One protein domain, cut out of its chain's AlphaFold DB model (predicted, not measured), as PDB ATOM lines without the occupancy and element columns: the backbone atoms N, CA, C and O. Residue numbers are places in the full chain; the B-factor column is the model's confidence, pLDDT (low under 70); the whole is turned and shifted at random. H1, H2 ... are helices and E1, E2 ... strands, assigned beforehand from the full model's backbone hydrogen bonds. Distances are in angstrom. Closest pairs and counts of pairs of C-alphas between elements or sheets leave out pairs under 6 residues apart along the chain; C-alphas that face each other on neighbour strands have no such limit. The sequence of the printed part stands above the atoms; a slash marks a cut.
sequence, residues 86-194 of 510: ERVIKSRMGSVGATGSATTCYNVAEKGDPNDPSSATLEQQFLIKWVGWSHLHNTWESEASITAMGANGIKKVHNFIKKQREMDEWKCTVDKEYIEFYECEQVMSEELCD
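Overview. This is residues 86 to 194 of the 510 residues of an uncharacterized protein of Heligmosomoides polygyrus (UniProt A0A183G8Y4). A small, strongly twisted sheet of three strands has the first part of the long helix H3 packed across one face, with the short helix H2 near its side; H3 then runs out past the sheet and H4 folds back from it, the two helices making a narrow V whose closed end sticks out at residues 172 to 178. The short helix H1 sits off the sheet, held between the links from E1 and to E2. The printed part has 109 residues, with named elements in the order E1, H1, E2, E3, H2, H3, H4; the sheet runs E1, E2, E3 and is antiparallel throughout, and the class is mixed, helices and strands. The whole is compact, with a radius of gyration of the C-alphas of 15.1 A and spans of 41 by 35 by 28 A.

Along the chain. E1 is residues 86 to 95, 24.0 A from first to last C-alpha, and begins at C-alpha 86 at (51.543, -3.955, -42.902); it bends by 70 degrees at residue 92. H1 is residues 105 to 111. E2, residues 122 to 130, measures 23.5 A. E3 is residues 139 to 142, and H2 is residues 143 to 149. H3, residues 155 to 171, measures 24.2 A and begins at C-alpha 155 at (46.044, -9.469, -34.939). H4, residues 176 to 194, measures 27.1 A and ends at C-alpha 194 at (57.446, 11.970, -41.066).

Arrangement. E1 and E2 are antiparallel neighbours at 156 degrees, with N 92 and O 125 2.9 A apart and N 125 and O 92 2.8 A apart, both within hydrogen-bond range. E2 and E3 form a hairpin at 133 degrees, with N 126 and O 141 2.8 A apart, also within range. The sheet is strongly twisted, but only just, its C-alphas lying up to 4.0 A off the best plane. H3 is on the sheet at a height of 11.3 A, giving two layers, a helix on one face of a sheet; it is over E1 and E2 and runs across the strands, at 64 degrees to E1 on the local plane. The closest C-alphas of E1 and H3 are those of Val 88 and Val 157, 6.5 A apart. H2 is on the same face at a height of 6.3 A, over none of the strands, but only just: 2 of its 7 C-alphas fall on E3. H3 and H4 are close but not clearly touching, their closest C-alphas those of Lys 171 and Ile 179 at 6.5 A; they run opposite ways at a shallow tilt of 32 degrees. H4 is only just not on the sheet, with 4 pairs of C-alphas within 10 A. H1 is not on the sheet, with 1 such pair, and is apart from H2, H3 and H4. In H1, H2, H3 and H4 every O i to N i+4 pair is within hydrogen-bond range.

Size, cuts and confidence. The two C-alphas farthest apart are those of Glu 110 and Thr 173, at 43.0 A. The printed part has no cut, and no link between named elements is long. Residues 183 to 188 of H4 also stand free. The mean pLDDT of the printed part is 91.1, and no printed residue is under 70.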
ATOM      1  N   GLU A  86      50.090  -3.791 -42.951       94.62
ATOM      2  CA  GLU A  86      51.543  -3.955 -42.902       94.62
ATOM      3  C   GLU A  86      52.040  -3.694 -41.483       94.62
ATOM      4  O   GLU A  86      52.648  -4.574 -40.864       94.62
ATOM      5  N   ARG A  87      51.710  -2.516 -40.942       94.19
ATOM      6  CA  ARG A  87      52.165  -2.050 -39.631       94.19
ATOM      7  C   ARG A  87      51.160  -1.080 -39.013       94.19
ATOM      8  O   ARG A  87      50.545  -0.284 -39.714       94.19
ATOM      9  N   VAL A  88      51.040  -1.122 -37.689       95.44
ATOM     10  CA  VAL A  88      50.362  -0.082 -36.906       95.44
ATOM     11  C   VAL A  88      51.416   0.925 -36.465       95.44
ATOM     12  O   VAL A  88      52.404   0.529 -35.850       95.44
ATOM     13  N   ILE A  89      51.247   2.195 -36.833       93.31
ATOM     14  CA  ILE A  89      52.238   3.246 -36.565       93.31
ATOM     15  C   ILE A  89      52.000   3.862 -35.186       93.31
ATOM     16  O   ILE A  89      52.898   3.873 -34.353       93.31
ATOM     17  N   LYS A  90      50.789   4.371 -34.946       92.81
ATOM     18  CA  LYS A  90      50.410   5.034 -33.692       92.81
ATOM     19  C   LYS A  90      48.910   4.940 -33.446       92.81
ATOM     20  O   LYS A  90      48.164   4.544 -34.341       92.81
ATOM     21  N   SER A  91      48.468   5.302 -32.246       93.31
ATOM     22  CA  SER A  91      47.053   5.357 -31.871       93.31
ATOM     23  C   SER A  91      46.638   6.766 -31.443       93.31
ATOM     24  O   SER A  91      47.458   7.556 -30.978       93.31
ATOM     25  N   ARG A  92      45.356   7.093 -31.632       91.81
ATOM     26  CA  ARG A  92      44.718   8.322 -31.142       91.81
ATOM     27  C   ARG A  92      43.281   8.038 -30.717       91.81
ATOM     28  O   ARG A  92      42.685   7.059 -31.156       91.81
ATOM     29  N   MET A  93      42.710   8.925 -29.910       91.81
ATOM     30  CA  MET A  93      41.260   8.984 -29.713       91.81
ATOM     31  C   MET A  93      40.681   9.944 -30.748       91.81
ATOM     32  O   MET A  93      41.112  11.097 -30.809       91.81
ATOM     33  N   GLY A  94      39.748   9.470 -31.573       89.25
ATOM     34  CA  GLY A  94      39.138  10.279 -32.624       89.25
ATOM     35  C   GLY A  94      37.620  10.178 -32.664       89.25
ATOM     36  O   GLY A  94      37.044   9.248 -32.110       89.25
ATOM     37  N   SER A  95      36.951  11.146 -33.286       90.44
ATOM     38  CA  SER A  95      35.495  11.147 -33.440       90.44
ATOM     39  C   SER A  95      35.018   9.930 -34.236       90.44
ATOM     40  O   SER A  95      35.610   9.589 -35.262       90.44
ATOM     41  N   VAL A  96      33.927   9.302 -33.788       88.12
ATOM     42  CA  VAL A  96      33.361   8.108 -34.442       88.12
ATOM     43  C   VAL A  96      33.116   8.359 -35.933       88.12
ATOM     44  O   VAL A  96      32.413   9.301 -36.298       88.12
ATOM     45  N   GLY A  97      33.685   7.506 -36.788       84.69
ATOM     46  CA  GLY A  97      33.546   7.594 -38.245       84.69
ATOM     47  C   GLY A  97      34.547   8.520 -38.946       84.69
ATOM     48  O   GLY A  97      34.528   8.597 -40.173       84.69
ATOM     49  N   ALA A  98      35.453   9.182 -38.217       89.56
ATOM     50  CA  ALA A  98      36.597   9.888 -38.804       89.56
ATOM     51  C   ALA A  98      37.718   8.900 -39.177       89.56
ATOM     52  O   ALA A  98      38.824   8.978 -38.640       89.56
ATOM     53  N   THR A  99      37.408   7.944 -40.056       91.88
ATOM     54  CA  THR A  99      38.307   6.872 -40.510       91.88
ATOM     55  C   THR A  99      38.388   6.813 -42.038       91.88
ATOM     56  O   THR A  99      37.634   7.494 -42.740       91.88
ATOM     57  N   GLY A 100      39.280   5.987 -42.588       91.62
ATOM     58  CA  GLY A 100      39.340   5.746 -44.030       91.62
ATOM     59  C   GLY A 100      40.124   6.797 -44.810       91.62
ATOM     60  O   GLY A 100      40.880   7.604 -44.262       91.62
ATOM     61  N   SER A 101      39.915   6.814 -46.126       90.06
ATOM     62  CA  SER A 101      40.670   7.644 -47.073       90.06
ATOM     63  C   SER A 101      40.597   9.148 -46.793       90.06
ATOM     64  O   SER A 101      41.543   9.863 -47.107       90.06
ATOM     65  N   ALA A 102      39.536   9.647 -46.151       90.81
ATOM     66  CA  ALA A 102      39.428  11.056 -45.756       90.81
ATOM     67  C   ALA A 102      40.534  11.500 -44.778       90.81
ATOM     68  O   ALA A 102      40.800  12.691 -44.653       90.81
ATOM     69  N   THR A 103      41.180  10.546 -44.106       92.81
ATOM     70  CA  THR A 103      42.212  10.783 -43.089       92.81
ATOM     71  C   THR A 103      43.644  10.715 -43.628       92.81
ATOM     72  O   THR A 103      44.588  10.890 -42.857       92.81
ATOM     73  N   THR A 104      43.831  10.469 -44.931       93.00
ATOM     74  CA  THR A 104      45.164  10.489 -45.548       93.00
ATOM     75  C   THR A 104      45.775  11.886 -45.486       93.00
ATOM     76  O   THR A 104      45.071  12.895 -45.531       93.00
ATOM     77  N   CYS A 105      47.106  11.962 -45.433       90.00
ATOM     78  CA  CYS A 105      47.818  13.230 -45.243       90.00
ATOM     79  C   CYS A 105      47.463  14.309 -46.288       90.00
ATOM     80  O   CYS A 105      47.320  15.479 -45.935       90.00
ATOM     81  N   TYR A 106      47.253  13.925 -47.550       90.25
ATOM     82  CA  TYR A 106      46.881  14.850 -48.623       90.25
ATOM     83  C   TYR A 106      45.415  15.300 -48.544       90.25
ATOM     84  O   TYR A 106      45.130  16.472 -48.786       90.25
ATOM     85  N   ASN A 107      44.484  14.421 -48.152       91.50
ATOM     86  CA  ASN A 107      43.081  14.804 -47.963       91.50
ATOM     87  C   ASN A 107      42.915  15.717 -46.747       91.50
ATOM     88  O   ASN A 107      42.175  16.694 -46.816       91.50
ATOM     89  N   VAL A 108      43.649  15.439 -45.668       91.56
ATOM     90  CA  VAL A 108      43.687  16.287 -44.472       91.56
ATOM     91  C   VAL A 108      44.261  17.669 -44.796       91.56
ATOM     92  O   VAL A 108      43.728  18.671 -44.328       91.56
ATOM     93  N   ALA A 109      45.299  17.749 -45.632       88.81
ATOM     94  CA  ALA A 109      45.868  19.028 -46.056       88.81
ATOM     95  C   ALA A 109      44.901  19.865 -46.919       88.81
ATOM     96  O   ALA A 109      44.897  21.089 -46.810       88.81
ATOM     97  N   GLU A 110      44.079  19.227 -47.760       89.31
ATOM     98  CA  GLU A 110      43.133  19.918 -48.650       89.31
ATOM     99  C   GLU A 110      41.802  20.269 -47.959       89.31
ATOM    100  O   GLU A 110      41.271  21.364 -48.148       89.31
ATOM    101  N   LYS A 111      41.243  19.339 -47.174       90.81
ATOM    102  CA  LYS A 111      39.866  19.406 -46.643       90.81
ATOM    103  C   LYS A 111      39.794  19.571 -45.121       90.81
ATOM    104  O   LYS A 111      38.705  19.814 -44.605       90.81
ATOM    105  N   GLY A 112      40.926  19.482 -44.422       89.00
ATOM    106  CA  GLY A 112      41.012  19.470 -42.959       89.00
ATOM    107  C   GLY A 112      40.923  18.060 -42.364       89.00
ATOM    108  O   GLY A 112      40.443  17.131 -43.014       89.00
ATOM    109  N   ASP A 113      41.402  17.888 -41.124       88.88
ATOM    110  CA  ASP A 113      41.284  16.607 -40.410       88.88
ATOM    111  C   ASP A 113      39.806  16.369 -40.059       88.88
ATOM    112  O   ASP A 113      39.209  17.213 -39.383       88.88
ATOM    113  N   PRO A 114      39.193  15.252 -40.499       87.69
ATOM    114  CA  PRO A 114      37.817  14.921 -40.130       87.69
ATOM    115  C   PRO A 114      37.651  14.641 -38.630       87.69
ATOM    116  O   PRO A 114      36.522  14.534 -38.155       87.69
ATOM    117  N   ASN A 115      38.748  14.487 -37.885       88.00
ATOM    118  CA  ASN A 115      38.719  14.295 -36.448       88.00
ATOM    119  C   ASN A 115      38.474  15.607 -35.687       88.00
ATOM    120  O   ASN A 115      39.344  16.475 -35.643       88.00
ATOM    121  N   ASP A 116      37.329  15.701 -35.009       82.88
ATOM    122  CA  ASP A 116      37.015  16.794 -34.084       82.88
ATOM    123  C   ASP A 116      37.255  16.357 -32.622       82.88
ATOM    124  O   ASP A 116      36.488  15.541 -32.091       82.88
ATOM    125  N   PRO A 117      38.272  16.914 -31.925       75.06
ATOM    126  CA  PRO A 117      38.561  16.589 -30.525       75.06
ATOM    127  C   PRO A 117      37.429  16.940 -29.550       75.06
ATOM    128  O   PRO A 117      37.429  16.454 -28.421       75.06
ATOM    129  N   SER A 118      36.487  17.799 -29.953       78.06
ATOM    130  CA  SER A 118      35.343  18.213 -29.134       78.06
ATOM    131  C   SER A 118      34.108  17.319 -29.296       78.06
ATOM    132  O   SER A 118      33.093  17.536 -28.628       78.06
ATOM    133  N   SER A 119      34.190  16.292 -30.148       80.06
ATOM    134  CA  SER A 119      33.101  15.344 -30.369       80.06
ATOM    135  C   SER A 119      32.697  14.617 -29.082       80.06
ATOM    136  O   SER A 119      33.532  14.136 -28.315       80.06
ATOM    137  N   ALA A 120      31.386  14.476 -28.873       75.19
ATOM    138  CA  ALA A 120      30.815  13.812 -27.701       75.19
ATOM    139  C   ALA A 120      31.099  12.298 -27.653       75.19
ATOM    140  O   ALA A 120      31.018  11.691 -26.584       75.19
ATOM    141  N   THR A 121      31.413  11.682 -28.795       85.38
ATOM    142  CA  THR A 121      31.724  10.251 -28.902       85.38
ATOM    143  C   THR A 121      33.059  10.066 -29.605       85.38
ATOM    144  O   THR A 121      33.181  10.356 -30.802       85.38
ATOM    145  N   LEU A 122      34.039   9.564 -28.854       89.12
ATOM    146  CA  LEU A 122      35.364   9.212 -29.347       89.12
ATOM    147  C   LEU A 122      35.511   7.688 -29.410       89.12
ATOM    148  O   LEU A 122      35.064   6.976 -28.511       89.12
ATOM    149  N   GLU A 123      36.168   7.200 -30.452       91.75
ATOM    150  CA  GLU A 123      36.625   5.823 -30.599       91.75
ATOM    151  C   GLU A 123      38.156   5.777 -30.688       91.75
ATOM    152  O   GLU A 123      38.810   6.756 -31.063       91.75
ATOM    153  N   GLN A 124      38.740   4.636 -30.326       92.56
ATOM    154  CA  GLN A 124      40.175   4.423 -30.479       92.56
ATOM    155  C   GLN A 124      40.491   4.142 -31.950       92.56
ATOM    156  O   GLN A 124      39.957   3.204 -32.545       92.56
ATOM    157  N   GLN A 125      41.369   4.958 -32.522       94.81
ATOM    158  CA  GLN A 125      41.808   4.875 -33.908       94.81
ATOM    159  C   GLN A 125      43.304   4.574 -33.971       94.81
ATOM    160  O   GLN A 125      44.087   5.003 -33.121       94.81
ATOM    161  N   PHE A 126      43.708   3.871 -35.020       95.75
ATOM    162  CA  PHE A 126      45.074   3.444 -35.278       95.75
ATOM    163  C   PHE A 126      45.510   3.954 -36.643       95.75
ATOM    164  O   PHE A 126      44.777   3.810 -37.616       95.75
ATOM    165  N   LEU A 127      46.699   4.541 -36.726       95.88
ATOM    166  CA  LEU A 127      47.295   4.926 -37.995       95.88
ATOM    167  C   LEU A 127      47.899   3.679 -38.639       95.88
ATOM    168  O   LEU A 127      48.898   3.137 -38.151       95.88
ATOM    169  N   ILE A 128      47.277   3.218 -39.716       96.38
ATOM    170  CA  ILE A 128      47.619   1.979 -40.401       96.38
ATOM    171  C   ILE A 128      48.498   2.273 -41.613       96.38
ATOM    172  O   ILE A 128      48.161   3.092 -42.464       96.38
ATOM    173  N   LYS A 129      49.620   1.553 -41.694       95.94
ATOM    174  CA  LYS A 129      50.417   1.393 -42.910       95.94
ATOM    175  C   LYS A 129      49.923   0.158 -43.655       95.94
ATOM    176  O   LYS A 129      49.927  -0.943 -43.094       95.94
ATOM    177  N   TRP A 130      49.518   0.339 -44.906       95.62
ATOM    178  CA  TRP A 130      48.985  -0.723 -45.759       95.62
ATOM    179  C   TRP A 130      50.073  -1.378 -46.614       95.62
ATOM    180  O   TRP A 130      50.979  -0.697 -47.105       95.62
ATOM    181  N   VAL A 131      49.957  -2.698 -46.811       94.25
ATOM    182  CA  VAL A 131      50.893  -3.479 -47.635       94.25
ATOM    183  C   VAL A 131      50.804  -3.023 -49.089       94.25
ATOM    184  O   VAL A 131      49.716  -2.964 -49.654       94.25
ATOM    185  N   GLY A 132      51.953  -2.745 -49.706       91.31
ATOM    186  CA  GLY A 132      52.043  -2.356 -51.119       91.31
ATOM    187  C   GLY A 132      51.716  -0.887 -51.406       91.31
ATOM    188  O   GLY A 132      51.860  -0.453 -52.545       91.31
ATOM    189  N   TRP A 133      51.333  -0.119 -50.386       93.69
ATOM    190  CA  TRP A 133      51.089   1.321 -50.476       93.69
ATOM    191  C   TRP A 133      52.245   2.110 -49.863       93.69
ATOM    192  O   TRP A 133      52.981   1.585 -49.033       93.69
ATOM    193  N   SER A 134      52.427   3.376 -50.235       95.44
ATOM    194  CA  SER A 134      53.389   4.260 -49.560       95.44
ATOM    195  C   SER A 134      52.836   4.817 -48.250       95.44
ATOM    196  O   SER A 134      51.652   4.684 -47.939       95.44
ATOM    197  N   HIS A 135      53.695   5.485 -47.476       95.06
ATOM    198  CA  HIS A 135      53.280   6.167 -46.247       95.06
ATOM    199  C   HIS A 135      52.332   7.357 -46.489       95.06
ATOM    200  O   HIS A 135      51.681   7.800 -45.545       95.06
ATOM    201  N   LEU A 136      52.202   7.847 -47.731       94.31
ATOM    202  CA  LEU A 136      51.211   8.871 -48.088       94.31
ATOM    203  C   LEU A 136      49.773   8.397 -47.851       94.31
ATOM    204  O   LEU A 136      48.908   9.191 -47.475       94.31
ATOM    205  N   HIS A 137      49.530   7.105 -48.070       95.06
ATOM    206  CA  HIS A 137      48.204   6.487 -48.034       95.06
ATOM    207  C   HIS A 137      47.886   5.854 -46.682       95.06
ATOM    208  O   HIS A 137      46.963   5.052 -46.577       95.06
ATOM    209  N   ASN A 138      48.643   6.199 -45.639       95.81
ATOM    210  CA  ASN A 138      48.302   5.779 -44.288       95.81
ATOM    211  C   ASN A 138      46.959   6.391 -43.890       95.81
ATOM    212  O   ASN A 138      46.743   7.594 -44.067       95.81
ATOM    213  N   THR A 139      46.083   5.570 -43.322       96.06
ATOM    214  CA  THR A 139      44.761   5.997 -42.860       96.06
ATOM    215  C   THR A 139      44.600   5.722 -41.377       96.06
ATOM    216  O   THR A 139      45.180   4.787 -40.820       96.06
ATOM    217  N   TRP A 140      43.818   6.571 -40.720       96.19
ATOM    218  CA  TRP A 140      43.321   6.308 -39.382       96.19
ATOM    219  C   TRP A 140      42.125   5.366 -39.474       96.19
ATOM    220  O   TRP A 140      41.149   5.658 -40.161       96.19
ATOM    221  N   GLU A 141      42.196   4.243 -38.771       95.44
ATOM    222  CA  GLU A 141      41.162   3.211 -38.769       95.44
ATOM    223  C   GLU A 141      40.807   2.780 -37.349       95.44
ATOM    224  O   GLU A 141      41.680   2.678 -36.487       95.44
ATOM    225  N   SER A 142      39.532   2.492 -37.101       94.00
ATOM    226  CA  SER A 142      39.078   1.859 -35.864       94.00
ATOM    227  C   SER A 142      38.942   0.347 -36.050       94.00
ATOM    228  O   SER A 142      38.888  -0.166 -37.167       94.00
ATOM    229  N   GLU A 143      38.861  -0.412 -34.956       92.44
ATOM    230  CA  GLU A 143      38.653  -1.867 -35.049       92.44
ATOM    231  C   GLU A 143      37.358  -2.211 -35.813       92.44
ATOM    232  O   GLU A 143      37.312  -3.177 -36.581       92.44
ATOM    233  N   ALA A 144      36.329  -1.368 -35.667       90.75
ATOM    234  CA  ALA A 144      35.076  -1.490 -36.396       90.75
ATOM    235  C   ALA A 144      35.264  -1.241 -37.901       90.75
ATOM    236  O   ALA A 144      34.748  -2.025 -38.699       90.75
ATOM    237  N   SER A 145      36.025  -0.209 -38.300       91.69
ATOM    238  CA  SER A 145      36.270   0.080 -39.720       91.69
ATOM    239  C   SER A 145      37.123  -1.006 -40.385       91.69
ATOM    240  O   SER A 145      36.762  -1.490 -41.456       91.69
ATOM    241  N   ILE A 146      38.176  -1.488 -39.714       91.31
ATOM    242  CA  ILE A 146      39.031  -2.593 -40.190       91.31
ATOM    243  C   ILE A 146      38.203  -3.862 -40.411       91.31
ATOM    244  O   ILE A 146      38.325  -4.523 -41.445       91.31
ATOM    245  N   THR A 147      37.329  -4.186 -39.455       89.81
ATOM    246  CA  THR A 147      36.448  -5.357 -39.548       89.81
ATOM    247  C   THR A 147      35.421  -5.195 -40.668       89.81
ATOM    248  O   THR A 147      35.176  -6.143 -41.413       89.81
ATOM    249  N   ALA A 148      34.852  -3.996 -40.830       89.50
ATOM    250  CA  ALA A 148      33.890  -3.695 -41.890       89.50
ATOM    251  C   ALA A 148      34.511  -3.774 -43.296       89.50
ATOM    252  O   ALA A 148      33.851  -4.243 -44.222       89.50
ATOM    253  N   MET A 149      35.778  -3.373 -43.452       87.06
ATOM    254  CA  MET A 149      36.543  -3.530 -44.696       87.06
ATOM    255  C   MET A 149      36.944  -4.987 -44.974       87.06
ATOM    256  O   MET A 149      37.335  -5.316 -46.092       87.06
ATOM    257  N   GLY A 150      36.858  -5.871 -43.972       88.38
ATOM    258  CA  GLY A 150      37.341  -7.246 -44.076       88.38
ATOM    259  C   GLY A 150      38.861  -7.325 -44.246       88.38
ATOM    260  O   GLY A 150      39.350  -8.250 -44.890       88.38
ATOM    261  N   ALA A 151      39.596  -6.345 -43.712       90.38
ATOM    262  CA  ALA A 151      41.037  -6.243 -43.891       90.38
ATOM    263  C   ALA A 151      41.796  -7.361 -43.158       90.38
ATOM    264  O   ALA A 151      41.481  -7.748 -42.027       90.38
ATOM    265  N   ASN A 152      42.850  -7.867 -43.795       92.56
ATOM    266  CA  ASN A 152      43.704  -8.902 -43.228       92.56
ATOM    267  C   ASN A 152      44.703  -8.311 -42.222       92.56
ATOM    268  O   ASN A 152      45.185  -7.188 -42.371       92.56
ATOM    269  N   GLY A 153      45.091  -9.109 -41.224       90.56
ATOM    270  CA  GLY A 153      46.152  -8.740 -40.280       90.56
ATOM    271  C   GLY A 153      45.686  -8.025 -39.007       90.56
ATOM    272  O   GLY A 153      46.521  -7.451 -38.313       90.56
ATOM    273  N   ILE A 154      44.398  -8.109 -38.644       92.12
ATOM    274  CA  ILE A 154      43.839  -7.479 -37.428       92.12
ATOM    275  C   ILE A 154      44.584  -7.849 -36.132       92.12
ATOM    276  O   ILE A 154      44.713  -7.024 -35.231       92.12
ATOM    277  N   LYS A 155      45.190  -9.045 -36.065       93.25
ATOM    278  CA  LYS A 155      46.044  -9.469 -34.939       93.25
ATOM    279  C   LYS A 155      47.178  -8.477 -34.640       93.25
ATOM    280  O   LYS A 155      47.558  -8.329 -33.485       93.25
ATOM    281  N   LYS A 156      47.705  -7.773 -35.651       94.50
ATOM    282  CA  LYS A 156      48.742  -6.743 -35.463       94.50
ATOM    283  C   LYS A 156      48.229  -5.566 -34.632       94.50
ATOM    284  O   LYS A 156      48.972  -5.047 -33.806       94.50
ATOM    285  N   VAL A 157      46.959  -5.193 -34.803       94.00
ATOM    286  CA  VAL A 157      46.291  -4.167 -33.988       94.00
ATOM    287  C   VAL A 157      46.119  -4.660 -32.557       94.00
ATOM    288  O   VAL A 157      46.492  -3.956 -31.625       94.00
ATOM    289  N   HIS A 158      45.658  -5.897 -32.358       93.62
ATOM    290  CA  HIS A 158      45.537  -6.472 -31.010       93.62
ATOM    291  C   HIS A 158      46.882  -6.552 -30.281       93.62
ATOM    292  O   HIS A 158      46.964  -6.191 -29.107       93.62
ATOM    293  N   ASN A 159      47.946  -6.949 -30.981       94.69
ATOM    294  CA  ASN A 159      49.303  -6.964 -30.437       94.69
ATOM    295  C   ASN A 159      49.790  -5.551 -30.087       94.69
ATOM    296  O   ASN A 159      50.397  -5.362 -29.036       94.69
ATOM    297  N   PHE A 160      49.489  -4.554 -30.924       94.25
ATOM    298  CA  PHE A 160      49.800  -3.153 -30.642       94.25
ATOM    299  C   PHE A 160      49.079  -2.656 -29.377       94.25
ATOM    300  O   PHE A 160      49.715  -2.092 -28.493       94.25
ATOM    301  N   ILE A 161      47.779  -2.941 -29.236       93.50
ATOM    302  CA  ILE A 161      46.990  -2.584 -28.043       93.50
ATOM    303  C   ILE A 161      47.541  -3.274 -26.789       93.50
ATOM    304  O   ILE A 161      47.559  -2.681 -25.709       93.50
ATOM    305  N   LYS A 162      47.959  -4.542 -26.900       94.19
ATOM    306  CA  LYS A 162      48.578  -5.275 -25.789       94.19
ATOM    307  C   LYS A 162      49.877  -4.592 -25.344       94.19
ATOM    308  O   LYS A 162      49.989  -4.254 -24.171       94.19
ATOM    309  N   LYS A 163      50.779  -4.293 -26.287       92.00
ATOM    310  CA  LYS A 163      52.041  -3.583 -26.014       92.00
ATOM    311  C   LYS A 163      51.818  -2.195 -25.414       92.00
ATOM    312  O   LYS A 163      52.553  -1.793 -24.523       92.00
ATOM    313  N   GLN A 164      50.799  -1.468 -25.876       90.19
ATOM    314  CA  GLN A 164      50.477  -0.147 -25.337       90.19
ATOM    315  C   GLN A 164      50.028  -0.224 -23.869       90.19
ATOM    316  O   GLN A 164      50.484   0.570 -23.057       90.19
ATOM    317  N   ARG A 165      49.224  -1.231 -23.499       91.56
ATOM    318  CA  ARG A 165      48.826  -1.457 -22.097       91.56
ATOM    319  C   ARG A 165      50.000  -1.842 -21.200       91.56
ATOM    320  O   ARG A 165      50.159  -1.256 -20.138       91.56
ATOM    321  N   GLU A 166      50.831  -2.784 -21.646       92.25
ATOM    322  CA  GLU A 166      52.044  -3.195 -20.921       92.25
ATOM    323  C   GLU A 166      52.985  -1.997 -20.694       92.25
ATOM    324  O   GLU A 166      53.563  -1.833 -19.622       92.25
ATOM    325  N   MET A 167      53.087  -1.111 -21.686       86.25
ATOM    326  CA  MET A 167      53.871   0.119 -21.608       86.25
ATOM    327  C   MET A 167      53.284   1.144 -20.632       86.25
ATOM    328  O   MET A 167      54.038   1.758 -19.879       86.25
ATOM    329  N   ASP A 168      51.965   1.345 -20.620       88.62
ATOM    330  CA  ASP A 168      51.310   2.267 -19.682       88.62
ATOM    331  C   ASP A 168      51.460   1.786 -18.229       88.62
ATOM    332  O   ASP A 168      51.734   2.584 -17.326       88.62
ATOM    333  N   GLU A 169      51.358   0.474 -18.003       90.31
ATOM    334  CA  GLU A 169      51.646  -0.152 -16.709       90.31
ATOM    335  C   GLU A 169      53.118   0.040 -16.311       90.31
ATOM    336  O   GLU A 169      53.405   0.475 -15.191       90.31
ATOM    337  N   TRP A 170      54.055  -0.190 -17.237       90.06
ATOM    338  CA  TRP A 170      55.488   0.028 -17.021       90.06
ATOM    339  C   TRP A 170      55.797   1.482 -16.635       90.06
ATOM    340  O   TRP A 170      56.473   1.714 -15.629       90.06
ATOM    341  N   LYS A 171      55.219   2.465 -17.341       88.62
ATOM    342  CA  LYS A 171      55.376   3.905 -17.052       88.62
ATOM    343  C   LYS A 171      54.937   4.290 -15.636       88.62
ATOM    344  O   LYS A 171      55.451   5.258 -15.086       88.62
ATOM    345  N   CYS A 172      54.022   3.538 -15.023       88.31
ATOM    346  CA  CYS A 172      53.583   3.787 -13.648       88.31
ATOM    347  C   CYS A 172      54.569   3.265 -12.585       88.31
ATOM    348  O   CYS A 172      54.461   3.641 -11.418       88.31
ATOM    349  N   THR A 173      55.506   2.389 -12.961       88.06
ATOM    350  CA  THR A 173      56.432   1.707 -12.034       88.06
ATOM    351  C   THR A 173      57.869   2.218 -12.091       88.06
ATOM    352  O   THR A 173      58.680   1.871 -11.236       88.06
ATOM    353  N   VAL A 174      58.186   3.026 -13.099       90.25
ATOM    354  CA  VAL A 174      59.553   3.344 -13.513       90.25
ATOM    355  C   VAL A 174      59.929   4.772 -13.128       90.25
ATOM    356  O   VAL A 174      59.082   5.662 -13.057       90.25
ATOM    357  N   ASP A 175      61.220   4.994 -12.879       91.88
ATOM    358  CA  ASP A 175      61.742   6.312 -12.537       91.88
ATOM    359  C   ASP A 175      61.594   7.307 -13.698       91.88
ATOM    360  O   ASP A 175      61.677   6.963 -14.878       91.88
ATOM    361  N   LYS A 176      61.461   8.588 -13.347       91.31
ATOM    362  CA  LYS A 176      61.241   9.678 -14.306       91.31
ATOM    363  C   LYS A 176      62.308   9.761 -15.411       91.31
ATOM    364  O   LYS A 176      61.968  10.100 -16.538       91.31
ATOM    365  N   GLU A 177      63.565   9.437 -15.110       91.94
ATOM    366  CA  GLU A 177      64.666   9.472 -16.090       91.94
ATOM    367  C   GLU A 177      64.468   8.461 -17.231       91.94
ATOM    368  O   GLU A 177      64.718   8.770 -18.394       91.94
ATOM    369  N   TYR A 178      63.971   7.262 -16.921       90.62
ATOM    370  CA  TYR A 178      63.687   6.243 -17.934       90.62
ATOM    371  C   TYR A 178      62.450   6.592 -18.763       90.62
ATOM    372  O   TYR A 178      62.419   6.293 -19.956       90.62
ATOM    373  N   ILE A 179      61.451   7.239 -18.152       90.25
ATOM    374  CA  ILE A 179      60.284   7.756 -18.878       90.25
ATOM    375  C   ILE A 179      60.737   8.796 -19.906       90.25
ATOM    376  O   ILE A 179      60.363   8.694 -21.068       90.25
ATOM    377  N   GLU A 180      61.595   9.739 -19.508       92.25
ATOM    378  CA  GLU A 180      62.133  10.763 -20.410       92.25
ATOM    379  C   GLU A 180      62.957  10.145 -21.549       92.25
ATOM    380  O   GLU A 180      62.768  10.510 -22.708       92.25
ATOM    381  N   PHE A 181      63.818   9.164 -21.252       92.06
ATOM    382  CA  PHE A 181      64.570   8.442 -22.282       92.06
ATOM    383  C   PHE A 181      63.638   7.769 -23.301       92.06
ATOM    384  O   PHE A 181      63.847   7.879 -24.509       92.06
ATOM    385  N   TYR A 182      62.587   7.110 -22.814       89.56
ATOM    386  CA  TYR A 182      61.611   6.440 -23.660       89.56
ATOM    387  C   TYR A 182      60.798   7.427 -24.513       89.56
ATOM    388  O   TYR A 182      60.606   7.206 -25.706       89.56
ATOM    389  N   GLU A 183      60.348   8.540 -23.933       91.12
ATOM    390  CA  GLU A 183      59.653   9.604 -24.668       91.12
ATOM    391  C   GLU A 183      60.543  10.205 -25.763       91.12
ATOM    392  O   GLU A 183      60.074  10.412 -26.882       91.12
ATOM    393  N   CYS A 184      61.839  10.398 -25.491       93.44
ATOM    394  CA  CYS A 184      62.803  10.810 -26.514       93.44
ATOM    395  C   CYS A 184      62.866   9.807 -27.676       93.44
ATOM    396  O   CYS A 184      62.870  10.210 -28.838       93.44
ATOM    397  N   GLU A 185      62.890   8.505 -27.384       91.44
ATOM    398  CA  GLU A 185      62.899   7.458 -28.411       91.44
ATOM    399  C   GLU A 185      61.617   7.458 -29.258       91.44
ATOM    400  O   GLU A 185      61.686   7.324 -30.482       91.44
ATOM    401  N   GLN A 186      60.456   7.687 -28.635       89.06
ATOM    402  CA  GLN A 186      59.190   7.821 -29.357       89.06
ATOM    403  C   GLN A 186      59.198   9.021 -30.302       89.06
ATOM    404  O   GLN A 186      58.847   8.863 -31.470       89.06
ATOM    405  N   VAL A 187      59.656  10.187 -29.836       92.75
ATOM    406  CA  VAL A 187      59.761  11.392 -30.674       92.75
ATOM    407  C   VAL A 187      60.680  11.139 -31.871       92.75
ATOM    408  O   VAL A 187      60.291  11.423 -33.001       92.75
ATOM    409  N   MET A 188      61.844  10.509 -31.668       91.56
ATOM    410  CA  MET A 188      62.734  10.137 -32.780       91.56
ATOM    411  C   MET A 188      62.056   9.186 -33.784       91.56
ATOM    412  O   MET A 188      62.268   9.291 -34.992       91.56
ATOM    413  N   SER A 189      61.240   8.242 -33.304       90.19
ATOM    414  CA  SER A 189      60.496   7.313 -34.165       90.19
ATOM    415  C   SER A 189      59.408   8.017 -34.985       90.19
ATOM    416  O   SER A 189      59.200   7.690 -36.158       90.19
ATOM    417  N   GLU A 190      58.732   9.002 -34.391       89.62
ATOM    418  CA  GLU A 190      57.738   9.832 -35.073       89.62
ATOM    419  C   GLU A 190      58.381  10.713 -36.147       89.62
ATOM    420  O   GLU A 190      57.914  10.706 -37.287       89.62
ATOM    421  N   GLU A 191      59.498  11.374 -35.830       92.00
ATOM    422  CA  GLU A 191      60.270  12.171 -36.792       92.00
ATOM    423  C   GLU A 191      60.695  11.335 -38.008       92.00
ATOM    424  O   GLU A 191      60.580  11.779 -39.152       92.00
ATOM    425  N   LEU A 192      61.117  10.086 -37.783       90.88
ATOM    426  CA  LEU A 192      61.477   9.163 -38.857       90.88
ATOM    427  C   LEU A 192      60.265   8.783 -39.729       90.88
ATOM    428  O   LEU A 192      60.383   8.682 -40.950       90.88
ATOM    429  N   CYS A 193      59.088   8.596 -39.128       90.44
ATOM    430  CA  CYS A 193      57.861   8.333 -39.882       90.44
ATOM    431  C   CYS A 193      57.453   9.525 -40.758       90.44
ATOM    432  O   CYS A 193      56.965   9.315 -41.871       90.44
ATOM    433  N   ASP A 194      57.687  10.752 -40.291       91.00
ATOM    434  CA  ASP A 194      57.446  11.970 -41.066       91.00
ATOM    435  C   ASP A 194      58.421  12.104 -42.248       91.00
ATOM    436  O   ASP A 194      58.079  12.677 -43.287       91.00
TER     437      ASP A 194